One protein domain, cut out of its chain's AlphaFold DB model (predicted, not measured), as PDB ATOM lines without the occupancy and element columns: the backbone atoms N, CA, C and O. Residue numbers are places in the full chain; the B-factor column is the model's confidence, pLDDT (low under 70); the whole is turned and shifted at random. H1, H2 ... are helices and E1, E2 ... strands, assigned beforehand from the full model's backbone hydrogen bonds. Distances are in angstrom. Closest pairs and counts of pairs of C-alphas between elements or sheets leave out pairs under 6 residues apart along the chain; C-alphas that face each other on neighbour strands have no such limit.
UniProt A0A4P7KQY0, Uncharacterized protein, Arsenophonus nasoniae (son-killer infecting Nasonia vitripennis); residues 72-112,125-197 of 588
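This is residues 72 to 112 and 125 to 197 of the 588 residues of an uncharacterized protein of Arsenophonus nasoniae (son-killer infecting Nasonia vitripennis) (UniProt A0A4P7KQY0). A strongly twisted sheet of five strands forms the middle of a flat body, with H2 and H3 at one end and the long H1 and short H4 at the opposite end. The printed part has 114 residues, with named elements in the order H1 E1 E2 E3 E4 H2 H3 E5 H4. The sheet, E4 - E3 - E2 - E1 - E5, is all antiparallel, and the class is mixed, helices and strands. The whole is compact, with a radius of gyration of the C-alphas of 13.7 A and spans of 41 by 38 by 21 A.

H1, residues 72 to 87, only grazes the sheet, with residues 84 to 85. E1, 95 to 98, and E2, 101 to 108, form a hairpin, with N 96 and O 106 2.8 A apart, within hydrogen-bond range. E2 bends by 64 degrees at residue 104. E3, 133 to 137, is antiparallel to E2, with N 107 and O 134 within range at 2.8 A. E3 and E4, 143 to 146, form a hairpin, with N 144 and O 135 within range at 2.8 A. H2, 149 to 158, is on the sheet; its closest C-alphas to E4 are Met 152 and Phe 146, 5.6 A. H3, 160 to 167, touches H2 only at the corner, closest at C-alphas Ser 163 and Ile 156, 4.6 A, and grazes the sheet. E5, 183 to 187, is antiparallel to E1, with N 97 and O 184 within range at 2.9 A. H4, 193 to 197, grazes the sheet and only just touches H1 residues 74 to 78, with 3 pairs of C-alphas within 8 A, the closest Tyr 194 and Lys 74, 6.7 A. In H1, H2, H3 and H4 every O i to N i+4 pair is within hydrogen-bond range.

H1 begins at C-alpha 72 (55.359, -22.200, 13.566) and spans 22.7 A; E2 spans 17.3 A and H2 14.3 A. H4 ends at C-alpha 197 (40.942, -18.427, 6.808).

Residues 113 to 124 are not printed, a gap of 16.2 A between C-alphas 112 and 125. The link from H3 to E5 is long. Mean pLDDT of the printed part is 71.7; 47 residues are under 70, among them 79 to 88 and 159 to 169.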
ATOM      1  N   ASN A  72      55.654 -20.934  12.882       56.31
ATOM      2  CA  ASN A  72      55.359 -22.200  13.566       56.31
ATOM      3  C   ASN A  72      53.862 -22.528  13.537       56.31
ATOM      4  O   ASN A  72      53.487 -23.673  13.291       56.31
ATOM      5  N   SER A  73      52.999 -21.531  13.748       50.59
ATOM      6  CA  SER A  73      51.543 -21.702  13.650       50.59
ATOM      7  C   SER A  73      51.121 -22.088  12.233       50.59
ATOM      8  O   SER A  73      50.340 -23.022  12.056       50.59
ATOM      9  N   LYS A  74      51.707 -21.429  11.230       64.12
ATOM     10  CA  LYS A  74      51.500 -21.746   9.815       64.12
ATOM     11  C   LYS A  74      51.942 -23.176   9.469       64.12
ATOM     12  O   LYS A  74      51.198 -23.917   8.831       64.12
ATOM     13  N   ASN A  75      53.104 -23.615   9.953       61.47
ATOM     14  CA  ASN A  75      53.585 -24.986   9.739       61.47
ATOM     15  C   ASN A  75      52.673 -26.036  10.393       61.47
ATOM     16  O   ASN A  75      52.338 -27.046   9.771       61.47
ATOM     17  N   ASN A  76      52.222 -25.778  11.622       50.62
ATOM     18  CA  ASN A  76      51.300 -26.659  12.335       50.62
ATOM     19  C   ASN A  76      49.948 -26.792  11.620       50.62
ATOM     20  O   ASN A  76      49.395 -27.890  11.544       50.62
ATOM     21  N   PHE A  77      49.438 -25.698  11.049       57.69
ATOM     22  CA  PHE A  77      48.220 -25.714  10.242       57.69
ATOM     23  C   PHE A  77      48.332 -26.661   9.040       57.69
ATOM     24  O   PHE A  77      47.453 -27.498   8.826       57.69
ATOM     25  N   TYR A  78      49.418 -26.579   8.267       70.19
ATOM     26  CA  TYR A  78      49.575 -27.465   7.108       70.19
ATOM     27  C   TYR A  78      49.823 -28.914   7.507       70.19
ATOM     28  O   TYR A  78      49.345 -29.814   6.820       70.19
ATOM     29  N   HIS A  79      50.499 -29.158   8.632       58.84
ATOM     30  CA  HIS A  79      50.625 -30.510   9.174       58.84
ATOM     31  C   HIS A  79      49.256 -31.111   9.532       58.84
ATOM     32  O   HIS A  79      48.981 -32.277   9.228       58.84
ATOM     33  N   TYR A  80      48.365 -30.306  10.117       53.50
ATOM     34  CA  TYR A  80      46.984 -30.703  10.384       53.50
ATOM     35  C   TYR A  80      46.215 -31.023   9.096       53.50
ATOM     36  O   TYR A  80      45.619 -32.097   9.004       53.50
ATOM     37  N   ILE A  81      46.260 -30.145   8.084       61.53
ATOM     38  CA  ILE A  81      45.590 -30.401   6.798       61.53
ATOM     39  C   ILE A  81      46.121 -31.684   6.158       61.53
ATOM     40  O   ILE A  81      45.330 -32.518   5.718       61.53
ATOM     41  N   ASP A  82      47.438 -31.884   6.142       63.66
ATOM     42  CA  ASP A  82      48.038 -33.086   5.564       63.66
ATOM     43  C   ASP A  82      47.557 -34.361   6.276       63.66
ATOM     44  O   ASP A  82      47.193 -35.349   5.630       63.66
ATOM     45  N   THR A  83      47.453 -34.312   7.607       55.50
ATOM     46  CA  THR A  83      46.911 -35.408   8.421       55.50
ATOM     47  C   THR A  83      45.436 -35.662   8.104       55.50
ATOM     48  O   THR A  83      45.050 -36.798   7.818       55.50
ATOM     49  N   LEU A  84      44.613 -34.611   8.082       56.25
ATOM     50  CA  LEU A  84      43.177 -34.683   7.797       56.25
ATOM     51  C   LEU A  84      42.900 -35.284   6.411       56.25
ATOM     52  O   LEU A  84      42.069 -36.182   6.254       56.25
ATOM     53  N   LEU A  85      43.628 -34.821   5.394       69.56
ATOM     54  CA  LEU A  85      43.491 -35.310   4.026       69.56
ATOM     55  C   LEU A  85      44.016 -36.736   3.863       69.56
ATOM     56  O   LEU A  85      43.481 -37.489   3.048       69.56
ATOM     57  N   THR A  86      45.019 -37.132   4.646       66.94
ATOM     58  CA  THR A  86      45.493 -38.521   4.693       66.94
ATOM     59  C   THR A  86      44.420 -39.443   5.271       66.94
ATOM     60  O   THR A  86      44.109 -40.461   4.654       66.94
ATOM     61  N   VAL A  87      43.788 -39.061   6.390       57.34
ATOM     62  CA  VAL A  87      42.707 -39.837   7.036       57.34
ATOM     63  C   VAL A  87      41.551 -40.102   6.073       57.34
ATOM     64  O   VAL A  87      41.022 -41.211   6.021       57.34
ATOM     65  N   TYR A  88      41.182 -39.112   5.262       62.12
ATOM     66  CA  TYR A  88      40.101 -39.257   4.287       62.12
ATOM     67  C   TYR A  88      40.538 -39.780   2.915       62.12
ATOM     68  O   TYR A  88      39.730 -39.776   1.985       62.12
ATOM     69  N   ASN A  89      41.782 -40.254   2.786       70.69
ATOM     70  CA  ASN A  89      42.368 -40.745   1.539       70.69
ATOM     71  C   ASN A  89      42.226 -39.743   0.376       70.69
ATOM     72  O   ASN A  89      41.954 -40.115  -0.765       70.69
ATOM     73  N   ASN A  90      42.355 -38.452   0.673       75.19
ATOM     74  CA  ASN A  90      42.227 -37.347  -0.279       75.19
ATOM     75  C   ASN A  90      43.533 -36.568  -0.474       75.19
ATOM     76  O   ASN A  90      43.586 -35.626  -1.269       75.19
ATOM     77  N   LYS A  91      44.610 -36.988   0.198       75.38
ATOM     78  CA  LYS A  91      45.957 -36.459  -0.020       75.38
ATOM     79  C   LYS A  91      46.350 -36.592  -1.494       75.38
ATOM     80  O   LYS A  91      46.107 -37.616  -2.130       75.38
ATOM     81  N   ASN A  92      46.946 -35.534  -2.044       79.50
ATOM     82  CA  ASN A  92      47.382 -35.425  -3.442       79.50
ATOM     83  C   ASN A  92      46.272 -35.519  -4.511       79.50
ATOM     84  O   ASN A  92      46.595 -35.594  -5.705       79.50
ATOM     85  N   LYS A  93      44.987 -35.490  -4.132       82.81
ATOM     86  CA  LYS A  93      43.863 -35.435  -5.079       82.81
ATOM     87  C   LYS A  93      43.496 -33.987  -5.412       82.81
ATOM     88  O   LYS A  93      43.626 -33.120  -4.547       82.81
ATOM     89  N   PRO A  94      43.040 -33.710  -6.648       84.94
ATOM     90  CA  PRO A  94      42.517 -32.397  -6.976       84.94
ATOM     91  C   PRO A  94      41.250 -32.109  -6.162       84.94
ATOM     92  O   PRO A  94      40.397 -32.986  -6.019       84.94
ATOM     93  N   TYR A  95      41.123 -30.881  -5.669       88.75
ATOM     94  CA  TYR A  95      39.943 -30.423  -4.940       88.75
ATOM     95  C   TYR A  95      39.346 -29.156  -5.553       88.75
ATOM     96  O   TYR A  95      39.953 -28.463  -6.385       88.75
ATOM     97  N   TYR A  96      38.127 -28.873  -5.117       90.81
ATOM     98  CA  TYR A  96      37.370 -27.676  -5.423       90.81
ATOM     99  C   TYR A  96      37.103 -26.913  -4.124       90.81
ATOM    100  O   TYR A  96      36.862 -27.523  -3.084       90.81
ATOM    101  N   LEU A  97      37.132 -25.586  -4.187       88.81
ATOM    102  CA  LEU A  97      36.592 -24.731  -3.133       88.81
ATOM    103  C   LEU A  97      35.201 -24.271  -3.510       88.81
ATOM    104  O   LEU A  97      34.886 -24.126  -4.689       88.81
ATOM    105  N   ILE A  98      34.399 -23.985  -2.498       87.62
ATOM    106  CA  ILE A  98      33.175 -23.225  -2.692       87.62
ATOM    107  C   ILE A  98      33.552 -21.737  -2.730       87.62
ATOM    108  O   ILE A  98      34.368 -21.273  -1.930       87.62
ATOM    109  N   GLU A  99      33.007 -20.995  -3.693       83.00
ATOM    110  CA  GLU A  99      33.229 -19.551  -3.810       83.00
ATOM    111  C   GLU A  99      32.907 -18.835  -2.486       83.00
ATOM    112  O   GLU A  99      31.934 -19.168  -1.812       83.00
ATOM    113  N   ASN A 100      33.757 -17.882  -2.087       77.44
ATOM    114  CA  ASN A 100      33.679 -17.167  -0.804       77.44
ATOM    115  C   ASN A 100      33.728 -18.063   0.450       77.44
ATOM    116  O   ASN A 100      33.341 -17.627   1.531       77.44
ATOM    117  N   CYS A 101      34.221 -19.299   0.340       82.25
ATOM    118  CA  CYS A 101      34.274 -20.251   1.444       82.25
ATOM    119  C   CYS A 101      35.617 -21.011   1.448       82.25
ATOM    120  O   CYS A 101      35.726 -22.121   0.918       82.25
ATOM    121  N   PRO A 102      36.675 -20.434   2.052       75.94
ATOM    122  CA  PRO A 102      38.014 -21.031   2.041       75.94
ATOM    123  C   PRO A 102      38.147 -22.257   2.958       75.94
ATOM    124  O   PRO A 102      39.168 -22.934   2.932       75.94
ATOM    125  N   SER A 103      37.136 -22.548   3.780       70.38
ATOM    126  CA  SER A 103      37.207 -23.576   4.823       70.38
ATOM    127  C   SER A 103      36.601 -24.932   4.440       70.38
ATOM    128  O   SER A 103      36.715 -25.881   5.221       70.38
ATOM    129  N   LEU A 104      35.988 -25.044   3.253       81.62
ATOM    130  CA  LEU A 104      35.370 -26.274   2.753       81.62
ATOM    131  C   LEU A 104      36.083 -26.798   1.507       81.62
ATOM    132  O   LEU A 104      36.058 -26.176   0.445       81.62
ATOM    133  N   LEU A 105      36.666 -27.989   1.635       86.50
ATOM    134  CA  LEU A 105      37.321 -28.711   0.549       86.50
ATOM    135  C   LEU A 105      36.348 -29.718  -0.063       86.50
ATOM    136  O   LEU A 105      35.860 -30.610   0.627       86.50
ATOM    137  N   VAL A 106      36.091 -29.609  -1.362       89.56
ATOM    138  CA  VAL A 106      35.186 -30.501  -2.094       89.56
ATOM    139  C   VAL A 106      35.988 -31.418  -3.014       89.56
ATOM    140  O   VAL A 106      36.744 -30.960  -3.867       89.56
ATOM    141  N   TYR A 107      35.800 -32.724  -2.865       87.25
ATOM    142  CA  TYR A 107      36.458 -33.762  -3.655       87.25
ATOM    143  C   TYR A 107      35.430 -34.540  -4.468       87.25
ATOM    144  O   TYR A 107      34.480 -35.076  -3.900       87.25
ATOM    145  N   ALA A 108      35.650 -34.655  -5.778       84.31
ATOM    146  CA  ALA A 108      34.897 -35.583  -6.615       84.31
ATOM    147  C   ALA A 108      35.392 -37.020  -6.375       84.31
ATOM    148  O   ALA A 108      36.599 -37.286  -6.363       84.31
ATOM    149  N   GLN A 109      34.459 -37.940  -6.158       72.50
ATOM    150  CA  GLN A 109      34.695 -39.363  -5.943       72.50
ATOM    151  C   GLN A 109      34.248 -40.152  -7.180       72.50
ATOM    152  O   GLN A 109      33.412 -39.707  -7.961       72.50
ATOM    153  N   HIS A 110      34.837 -41.327  -7.371       64.19
ATOM    154  CA  HIS A 110      34.424 -42.259  -8.416       64.19
ATOM    155  C   HIS A 110      33.371 -43.220  -7.848       64.19
ATOM    156  O   HIS A 110      33.441 -43.550  -6.662       64.19
ATOM    157  N   GLU A 111      32.421 -43.675  -8.668       52.69
ATOM    158  CA  GLU A 111      31.531 -44.774  -8.284       52.69
ATOM    159  C   GLU A 111      32.370 -46.033  -8.028       52.69
ATOM    160  O   GLU A 111      33.299 -46.339  -8.776       52.69
ATOM    161  N   ILE A 112      32.098 -46.746  -6.934       45.91
ATOM    162  CA  ILE A 112      32.761 -48.022  -6.649       45.91
ATOM    163  C   ILE A 112      32.204 -49.036  -7.655       45.91
ATOM    164  O   ILE A 112      31.179 -49.656  -7.403       45.91
ATOM    165  N   ASN A 125      39.482 -35.749 -14.778       57.88
ATOM    166  CA  ASN A 125      38.263 -35.708 -15.598       57.88
ATOM    167  C   ASN A 125      36.952 -35.879 -14.802       57.88
ATOM    168  O   ASN A 125      35.875 -35.891 -15.391       57.88
ATOM    169  N   LEU A 126      37.013 -36.010 -13.471       65.25
ATOM    170  CA  LEU A 126      35.819 -36.133 -12.625       65.25
ATOM    171  C   LEU A 126      35.211 -34.749 -12.342       65.25
ATOM    172  O   LEU A 126      35.852 -33.896 -11.713       65.25
ATOM    173  N   HIS A 127      33.970 -34.537 -12.795       71.88
ATOM    174  CA  HIS A 127      33.229 -33.293 -12.574       71.88
ATOM    175  C   HIS A 127      32.201 -33.438 -11.426       71.88
ATOM    176  O   HIS A 127      31.343 -34.324 -11.493       71.88
ATOM    177  N   PRO A 128      32.228 -32.565 -10.399       78.06
ATOM    178  CA  PRO A 128      31.351 -32.632  -9.217       78.06
ATOM    179  C   PRO A 128      29.838 -32.587  -9.493       78.06
ATOM    180  O   PRO A 128      29.043 -32.981  -8.643       78.06
ATOM    181  N   GLU A 129      29.422 -32.083 -10.658       77.88
ATOM    182  CA  GLU A 129      27.998 -31.921 -11.013       77.88
ATOM    183  C   GLU A 129      27.233 -33.246 -11.090       77.88
ATOM    184  O   GLU A 129      26.044 -33.295 -10.775       77.88
ATOM    185  N   HIS A 130      27.908 -34.328 -11.485       75.00
ATOM    186  CA  HIS A 130      27.274 -35.624 -11.752       75.00
ATOM    187  C   HIS A 130      27.997 -36.800 -11.095       75.00
ATOM    188  O   HIS A 130      27.699 -37.947 -11.401       75.00
ATOM    189  N   THR A 131      28.958 -36.529 -10.215       80.44
ATOM    190  CA  THR A 131      29.723 -37.568  -9.520       80.44
ATOM    191  C   THR A 131      29.546 -37.426  -8.017       80.44
ATOM    192  O   THR A 131      29.355 -36.300  -7.550       80.44
ATOM    193  N   PRO A 132      29.617 -38.523  -7.242       84.19
ATOM    194  CA  PRO A 132      29.578 -38.435  -5.792       84.19
ATOM    195  C   PRO A 132      30.654 -37.476  -5.285       84.19
ATOM    196  O   PRO A 132      31.793 -37.505  -5.748       84.19
ATOM    197  N   ILE A 133      30.306 -36.613  -4.336       85.06
ATOM    198  CA  ILE A 133      31.230 -35.631  -3.774       85.06
ATOM    199  C   ILE A 133      31.403 -35.824  -2.278       85.06
ATOM    200  O   ILE A 133      30.487 -36.211  -1.550       85.06
ATOM    201  N   SER A 134      32.597 -35.493  -1.808       81.31
ATOM    202  CA  SER A 134      32.916 -35.407  -0.395       81.31
ATOM    203  C   SER A 134      33.322 -33.986  -0.042       81.31
ATOM    204  O   SER A 134      34.240 -33.435  -0.642       81.31
ATOM    205  N   VAL A 135      32.638 -33.414   0.943       80.50
ATOM    206  CA  VAL A 135      32.907 -32.081   1.477       80.50
ATOM    207  C   VAL A 135      33.593 -32.247   2.825       80.50
ATOM    208  O   VAL A 135      33.027 -32.852   3.734       80.50
ATOM    209  N   ILE A 136      34.816 -31.747   2.946       68.00
ATOM    210  CA  ILE A 136      35.629 -31.802   4.161       68.00
ATOM    211  C   ILE A 136      35.756 -30.391   4.714       68.00
ATOM    212  O   ILE A 136      36.175 -29.470   4.015       68.00
ATOM    213  N   SER A 137      35.423 -30.241   5.987       69.56
ATOM    214  CA  SER A 137      35.611 -29.000   6.717       69.56
ATOM    215  C   SER A 137      36.992 -28.947   7.351       69.56
ATOM    216  O   SER A 137      37.335 -29.793   8.173       69.56
ATOM    217  N   ILE A 138      37.767 -27.921   7.007       56.62
ATOM    218  CA  ILE A 138      39.069 -27.646   7.636       56.62
ATOM    219  C   ILE A 138      38.867 -27.190   9.081       56.62
ATOM    220  O   ILE A 138      39.719 -27.415   9.932       56.62
ATOM    221  N   ILE A 139      37.733 -26.549   9.371       51.53
ATOM    222  CA  ILE A 139      37.487 -26.014  10.705       51.53
ATOM    223  C   ILE A 139      37.008 -27.116  11.647       51.53
ATOM    224  O   ILE A 139      37.497 -27.214  12.763       51.53
ATOM    225  N   THR A 140      36.061 -27.956  11.226       48.00
ATOM    226  CA  THR A 140      35.490 -28.979  12.120       48.00
ATOM    227  C   THR A 140      36.165 -30.341  12.004       48.00
ATOM    228  O   THR A 140      35.917 -31.218  12.829       48.00
ATOM    229  N   GLY A 141      36.974 -30.554  10.965       48.16
ATOM    230  CA  GLY A 141      37.497 -31.868  10.599       48.16
ATOM    231  C   GLY A 141      36.426 -32.843  10.097       48.16
ATOM    232  O   GLY A 141      36.753 -33.980   9.778       48.16
ATOM    233  N   GLN A 142      35.151 -32.438  10.024       52.16
ATOM    234  CA  GLN A 142      34.055 -33.312   9.610       52.16
ATOM    235  C   GLN A 142      34.020 -33.492   8.092       52.16
ATOM    236  O   GLN A 142      34.350 -32.584   7.325       52.16
ATOM    237  N   ARG A 143      33.541 -34.664   7.666       63.28
ATOM    238  CA  ARG A 143      33.318 -35.012   6.263       63.28
ATOM    239  C   ARG A 143      31.847 -35.314   6.011       63.28
ATOM    240  O   ARG A 143      31.310 -36.252   6.597       63.28
ATOM    241  N   LEU A 144      31.242 -34.592   5.077       70.00
ATOM    242  CA  LEU A 144      29.924 -34.897   4.525       70.00
ATOM    243  C   LEU A 144      30.065 -35.511   3.129       70.00
ATOM    244  O   LEU A 144      31.015 -35.220   2.398       70.00
ATOM    245  N   GLN A 145      29.132 -36.391   2.770       79.06
ATOM    246  CA  GLN A 145      29.089 -37.051   1.466       79.06
ATOM    247  C   GLN A 145      27.741 -36.811   0.794       79.06
ATOM    248  O   GLN A 145      26.696 -36.856   1.444       79.06
ATOM    249  N   PHE A 146      27.786 -36.572  -0.513       79.31
ATOM    250  CA  PHE A 146      26.620 -36.296  -1.343       79.31
ATOM    251  C   PHE A 146      26.729 -37.060  -2.655       79.31
ATOM    252  O   PHE A 146      27.831 -37.281  -3.156       79.31
ATOM    253  N   SER A 147      25.592 -37.426  -3.238       79.25
ATOM    254  CA  SER A 147      25.577 -38.176  -4.502       79.25
ATOM    255  C   SER A 147      25.993 -37.317  -5.701       79.25
ATOM    256  O   SER A 147      26.365 -37.847  -6.740       79.25
ATOM    257  N   SER A 148      25.917 -35.992  -5.571       81.69
ATOM    258  CA  SER A 148      26.390 -35.002  -6.546       81.69
ATOM    259  C   SER A 148      26.367 -33.597  -5.942       81.69
ATOM    260  O   SER A 148      25.793 -33.383  -4.869       81.69
ATOM    261  N   LEU A 149      26.917 -32.610  -6.657       85.06
ATOM    262  CA  LEU A 149      26.718 -31.198  -6.318       85.06
ATOM    263  C   LEU A 149      25.229 -30.820  -6.290       85.06
ATOM    264  O   LEU A 149      24.802 -30.065  -5.419       85.06
ATOM    265  N   ARG A 150      24.417 -31.382  -7.193       85.31
ATOM    266  CA  ARG A 150      22.966 -31.154  -7.213       85.31
ATOM    267  C   ARG A 150      22.279 -31.702  -5.959       85.31
ATOM    268  O   ARG A 150      21.461 -30.998  -5.371       85.31
ATOM    269  N   ASP A 151      22.639 -32.911  -5.524       84.62
ATOM    270  CA  ASP A 151      22.143 -33.499  -4.265       84.62
ATOM    271  C   ASP A 151      22.537 -32.639  -3.056       84.62
ATOM    272  O   ASP A 151      21.705 -32.344  -2.201       84.62
ATOM    273  N   MET A 152      23.781 -32.153  -3.024       86.25
ATOM    274  CA  MET A 152      24.248 -31.236  -1.984       86.25
ATOM    275  C   MET A 152      23.407 -29.956  -1.933       86.25
ATOM    276  O   MET A 152      22.914 -29.598  -0.865       86.25
ATOM    277  N   LYS A 153      23.185 -29.290  -3.075       87.00
ATOM    278  CA  LYS A 153      22.366 -28.067  -3.144       87.00
ATOM    279  C   LYS A 153      20.933 -28.304  -2.655       87.00
ATOM    280  O   LYS A 153      20.413 -27.484  -1.899       87.00
ATOM    281  N   ASN A 154      20.324 -29.430  -3.031       83.50
ATOM    282  CA  ASN A 154      18.983 -29.798  -2.574       83.50
ATOM    283  C   ASN A 154      18.955 -30.051  -1.060       83.50
ATOM    284  O   ASN A 154      18.152 -29.453  -0.354       83.50
ATOM    285  N   LYS A 155      19.897 -30.838  -0.524       79.69
ATOM    286  CA  LYS A 155      19.971 -31.110   0.920       79.69
ATOM    287  C   LYS A 155      20.234 -29.860   1.756       79.69
ATOM    288  O   LYS A 155      19.671 -29.739   2.836       79.69
ATOM    289  N   ILE A 156      21.036 -28.917   1.262       76.12
ATOM    290  CA  ILE A 156      21.238 -27.618   1.925       76.12
ATOM    291  C   ILE A 156      19.933 -26.807   1.967       76.12
ATOM    292  O   ILE A 156      19.683 -26.096   2.940       76.12
ATOM    293  N   LYS A 157      19.110 -26.885   0.915       80.19
ATOM    294  CA  LYS A 157      17.820 -26.190   0.839       80.19
ATOM    295  C   LYS A 157      16.769 -26.829   1.752       80.19
ATOM    296  O   LYS A 157      16.033 -26.107   2.421       80.19
ATOM    297  N   ASP A 158      16.723 -28.156   1.784       73.75
ATOM    298  CA  ASP A 158      15.622 -28.908   2.392       73.75
ATOM    299  C   ASP A 158      15.888 -29.288   3.862       73.75
ATOM    300  O   ASP A 158      14.948 -29.545   4.614       73.75
ATOM    301  N   ASN A 159      17.152 -29.293   4.309       60.56
ATOM    302  CA  ASN A 159      17.537 -29.633   5.681       60.56
ATOM    303  C   ASN A 159      18.165 -28.433   6.410       60.56
ATOM    304  O   ASN A 159      19.246 -27.955   6.058       60.56
ATOM    305  N   LYS A 160      17.505 -27.986   7.487       53.44
ATOM    306  CA  LYS A 160      17.922 -26.823   8.287       53.44
ATOM    307  C   LYS A 160      19.290 -26.985   8.955       53.44
ATOM    308  O   LYS A 160      20.010 -25.999   9.056       53.44
ATOM    309  N   GLU A 161      19.684 -28.182   9.376       46.78
ATOM    310  CA  GLU A 161      20.995 -28.383  10.013       46.78
ATOM    311  C   GLU A 161      22.120 -28.461   9.003       46.78
ATOM    312  O   GLU A 161      23.192 -27.924   9.256       46.78
ATOM    313  N   ILE A 162      21.886 -29.095   7.853       56.22
ATOM    314  CA  ILE A 162      22.860 -29.079   6.760       56.22
ATOM    315  C   ILE A 162      23.041 -27.627   6.304       56.22
ATOM    316  O   ILE A 162      24.167 -27.165   6.155       56.22
ATOM    317  N   SER A 163      21.948 -26.871   6.183       61.09
ATOM    318  CA  SER A 163      21.999 -25.435   5.902       61.09
ATOM    319  C   SER A 163      22.806 -24.659   6.948       61.09
ATOM    320  O   SER A 163      23.678 -23.870   6.583       61.09
ATOM    321  N   ALA A 164      22.570 -24.895   8.242       52.56
ATOM    322  CA  ALA A 164      23.312 -24.250   9.326       52.56
ATOM    323  C   ALA A 164      24.806 -24.619   9.302       52.56
ATOM    324  O   ALA A 164      25.660 -23.741   9.421       52.56
ATOM    325  N   TRP A 165      25.127 -25.894   9.062       60.00
ATOM    326  CA  TRP A 165      26.498 -26.384   8.945       60.00
ATOM    327  C   TRP A 165      27.243 -25.744   7.776       60.00
ATOM    328  O   TRP A 165      28.395 -25.365   7.929       60.00
ATOM    329  N   PHE A 166      26.611 -25.576   6.610       65.88
ATOM    330  CA  PHE A 166      27.264 -24.891   5.491       65.88
ATOM    331  C   PHE A 166      27.407 -23.390   5.751       65.88
ATOM    332  O   PHE A 166      28.488 -22.853   5.523       65.88
ATOM    333  N   ASN A 167      26.366 -22.726   6.271       65.12
ATOM    334  CA  ASN A 167      26.408 -21.297   6.609       65.12
ATOM    335  C   ASN A 167      27.539 -20.954   7.588       65.12
ATOM    336  O   ASN A 167      28.096 -19.866   7.494       65.12
ATOM    337  N   TYR A 168      27.923 -21.887   8.466       57.44
ATOM    338  CA  TYR A 168      29.064 -21.735   9.372       57.44
ATOM    339  C   TYR A 168      30.395 -21.407   8.658       57.44
ATOM    340  O   TYR A 168      31.292 -20.760   9.204       57.44
ATOM    341  N   HIS A 169      30.545 -21.864   7.419       65.81
ATOM    342  CA  HIS A 169      31.801 -21.772   6.688       65.81
ATOM    343  C   HIS A 169      31.964 -20.485   5.866       65.81
ATOM    344  O   HIS A 169      33.077 -20.198   5.411       65.81
ATOM    345  N   PHE A 170      30.897 -19.693   5.720       71.75
ATOM    346  CA  PHE A 170      30.889 -18.441   4.958       71.75
ATOM    347  C   PHE A 170      31.176 -17.217   5.845       71.75
ATOM    348  O   PHE A 170      30.996 -17.283   7.063       71.75
ATOM    349  N   PRO A 171      31.654 -16.101   5.264       66.94
ATOM    350  CA  PRO A 171      31.754 -14.823   5.961       66.94
ATOM    351  C   PRO A 171      30.392 -14.351   6.479       66.94
ATOM    352  O   PRO A 171      29.383 -14.498   5.793       66.94
ATOM    353  N   LEU A 172      30.356 -13.705   7.639       54.06
ATOM    354  CA  LEU A 172      29.115 -13.273   8.299       54.06
ATOM    355  C   LEU A 172      28.338 -12.199   7.530       54.06
ATOM    356  O   LEU A 172      27.113 -12.106   7.646       54.06
ATOM    357  N   ALA A 173      29.033 -11.395   6.725       57.94
ATOM    358  CA  ALA A 173      28.408 -10.456   5.794       57.94
ATOM    359  C   ALA A 173      27.681 -11.162   4.635       57.94
ATOM    360  O   ALA A 173      26.891 -10.534   3.930       57.94
ATOM    361  N   HIS A 174      27.948 -12.451   4.419       64.12
ATOM    362  CA  HIS A 174      27.469 -13.211   3.280       64.12
ATOM    363  C   HIS A 174      26.478 -14.291   3.718       64.12
ATOM    364  O   HIS A 174      26.824 -15.268   4.379       64.12
ATOM    365  N   LYS A 175      25.215 -14.143   3.311       62.12
ATOM    366  CA  LYS A 175      24.207 -15.185   3.505       62.12
ATOM    367  C   LYS A 175      24.307 -16.182   2.356       62.12
ATOM    368  O   LYS A 175      24.026 -15.826   1.215       62.12
ATOM    369  N   MET A 176      24.688 -17.421   2.654       69.25
ATOM    370  CA  MET A 176      24.849 -18.448   1.630       69.25
ATOM    371  C   MET A 176      23.506 -18.774   0.959       69.25
ATOM    372  O   MET A 176      22.546 -19.189   1.614       69.25
ATOM    373  N   ALA A 177      23.469 -18.666  -0.369       77.12
ATOM    374  CA  ALA A 177      22.368 -19.134  -1.201       77.12
ATOM    375  C   ALA A 177      22.732 -20.476  -1.861       77.12
ATOM    376  O   ALA A 177      23.583 -20.545  -2.744       77.12
ATOM    377  N   ALA A 178      22.063 -21.562  -1.454       75.25
ATOM    378  CA  ALA A 178      22.375 -22.926  -1.904       75.25
ATOM    379  C   ALA A 178      22.370 -23.090  -3.438       75.25
ATOM    380  O   ALA A 178      23.221 -23.778  -4.002       75.25
ATOM    381  N   ALA A 179      21.430 -22.435  -4.127       75.12
ATOM    382  CA  ALA A 179      21.323 -22.479  -5.586       75.12
ATOM    383  C   ALA A 179      22.537 -21.837  -6.286       75.12
ATOM    384  O   ALA A 179      22.971 -22.310  -7.340       75.12
ATOM    385  N   GLU A 180      23.117 -20.815  -5.657       78.88
ATOM    386  CA  GLU A 180      24.184 -19.972  -6.197       78.88
ATOM    387  C   GLU A 180      25.586 -20.514  -5.894       78.88
ATOM    388  O   GLU A 180      26.567 -19.954  -6.373       78.88
ATOM    389  N   LEU A 181      25.702 -21.626  -5.154       84.56
ATOM    390  CA  LEU A 181      27.000 -22.226  -4.848       84.56
ATOM    391  C   LEU A 181      27.746 -22.606  -6.129       84.56
ATOM    392  O   LEU A 181      27.259 -23.405  -6.942       84.56
ATOM    393  N   ARG A 182      28.952 -22.055  -6.272       84.50
ATOM    394  CA  ARG A 182      29.881 -22.321  -7.370       84.50
ATOM    395  C   ARG A 182      31.145 -22.972  -6.836       84.50
ATOM    396  O   ARG A 182      31.646 -22.604  -5.773       84.50
ATOM    397  N   LEU A 183      31.644 -23.950  -7.587       87.75
ATOM    398  CA  LEU A 183      32.889 -24.640  -7.284       87.75
ATOM    399  C   LEU A 183      34.034 -24.061  -8.110       87.75
ATOM    400  O   LEU A 183      33.945 -23.959  -9.330       87.75
ATOM    401  N   ILE A 184      35.136 -23.738  -7.441       87.81
ATOM    402  CA  ILE A 184      36.371 -23.242  -8.045       87.81
ATOM    403  C   ILE A 184      37.410 -24.358  -7.956       87.81
ATOM    404  O   ILE A 184      37.799 -24.759  -6.860       87.81
ATOM    405  N   LYS A 185      37.877 -24.870  -9.100       87.81
ATOM    406  CA  LYS A 185      38.920 -25.908  -9.146       87.81
ATOM    407  C   LYS A 185      40.255 -25.311  -8.693       87.81
ATOM    408  O   LYS A 185      40.701 -24.314  -9.257       87.81
ATOM    409  N   LYS A 186      40.897 -25.915  -7.689       84.19
ATOM    410  CA  LYS A 186      42.153 -25.409  -7.100       84.19
ATOM    411  C   LYS A 186      43.356 -26.332  -7.298       84.19
ATOM    412  O   LYS A 186      44.487 -25.941  -7.033       84.19
ATOM    413  N   GLY A 187      43.144 -27.539  -7.822       80.88
ATOM    414  CA  GLY A 187      44.228 -28.500  -8.022       80.88
ATOM    415  C   GLY A 187      44.632 -29.139  -6.695       80.88
ATOM    416  O   GLY A 187      43.756 -29.594  -5.971       80.88
ATOM    417  N   LYS A 188      45.934 -29.224  -6.399       81.88
ATOM    418  CA  LYS A 188      46.468 -29.931  -5.214       81.88
ATOM    419  C   LYS A 188      47.077 -29.007  -4.155       81.88
ATOM    420  O   LYS A 188      47.424 -29.482  -3.081       81.88
ATOM    421  N   ASP A 189      47.229 -27.724  -4.466       83.31
ATOM    422  CA  ASP A 189      47.885 -26.755  -3.594       83.31
ATOM    423  C   ASP A 189      46.902 -26.205  -2.557       83.31
ATOM    424  O   ASP A 189      45.813 -25.763  -2.914       83.31
ATOM    425  N   TYR A 190      47.281 -26.237  -1.284       83.06
ATOM    426  CA  TYR A 190      46.526 -25.693  -0.153       83.06
ATOM    427  C   TYR A 190      47.331 -24.648   0.642       83.06
ATOM    428  O   TYR A 190      46.903 -24.229   1.717       83.06
ATOM    429  N   SER A 191      48.470 -24.191   0.107       81.06
ATOM    430  CA  SER A 191      49.414 -23.267   0.753       81.06
ATOM    431  C   SER A 191      48.862 -21.868   1.036       81.06
ATOM    432  O   SER A 191      49.475 -21.124   1.786       81.06
ATOM    433  N   TYR A 192      47.699 -21.509   0.502       83.50
ATOM    434  CA  TYR A 192      47.057 -20.204   0.708       83.50
ATOM    435  C   TYR A 192      45.866 -20.263   1.681       83.50
ATOM    436  O   TYR A 192      45.255 -19.243   1.998       83.50
ATOM    437  N   LEU A 193      45.472 -21.462   2.132       78.44
ATOM    438  CA  LEU A 193      44.273 -21.626   2.961       78.44
ATOM    439  C   LEU A 193      44.443 -21.033   4.360       78.44
ATOM    440  O   LEU A 193      43.456 -20.598   4.946       78.44
ATOM    441  N   TYR A 194      45.672 -21.003   4.878       71.62
ATOM    442  CA  TYR A 194      45.964 -20.441   6.193       71.62
ATOM    443  C   TYR A 194      45.602 -18.955   6.235       71.62
ATOM    444  O   TYR A 194      44.784 -18.529   7.049       71.62
ATOM    445  N   GLU A 195      46.145 -18.186   5.297       77.88
ATOM    446  CA  GLU A 195      45.920 -16.751   5.176       77.88
ATOM    447  C   GLU A 195      44.455 -16.443   4.871       77.88
ATOM    448  O   GLU A 195      43.863 -15.607   5.547       77.88
ATOM    449  N   ASN A 196      43.834 -17.171   3.939       76.62
ATOM    450  CA  ASN A 196      42.437 -16.935   3.575       76.62
ATOM    451  C   ASN A 196      41.461 -17.195   4.736       76.62
ATOM    452  O   ASN A 196      40.427 -16.533   4.839       76.62
ATOM    453  N   ILE A 197      41.753 -18.167   5.609       66.50
ATOM    454  CA  ILE A 197      40.942 -18.427   6.808       66.50
ATOM    455  C   ILE A 197      41.131 -17.306   7.839       66.50
ATOM    456  O   ILE A 197      40.148 -16.858   8.426       66.50
TER     457      ILE A 197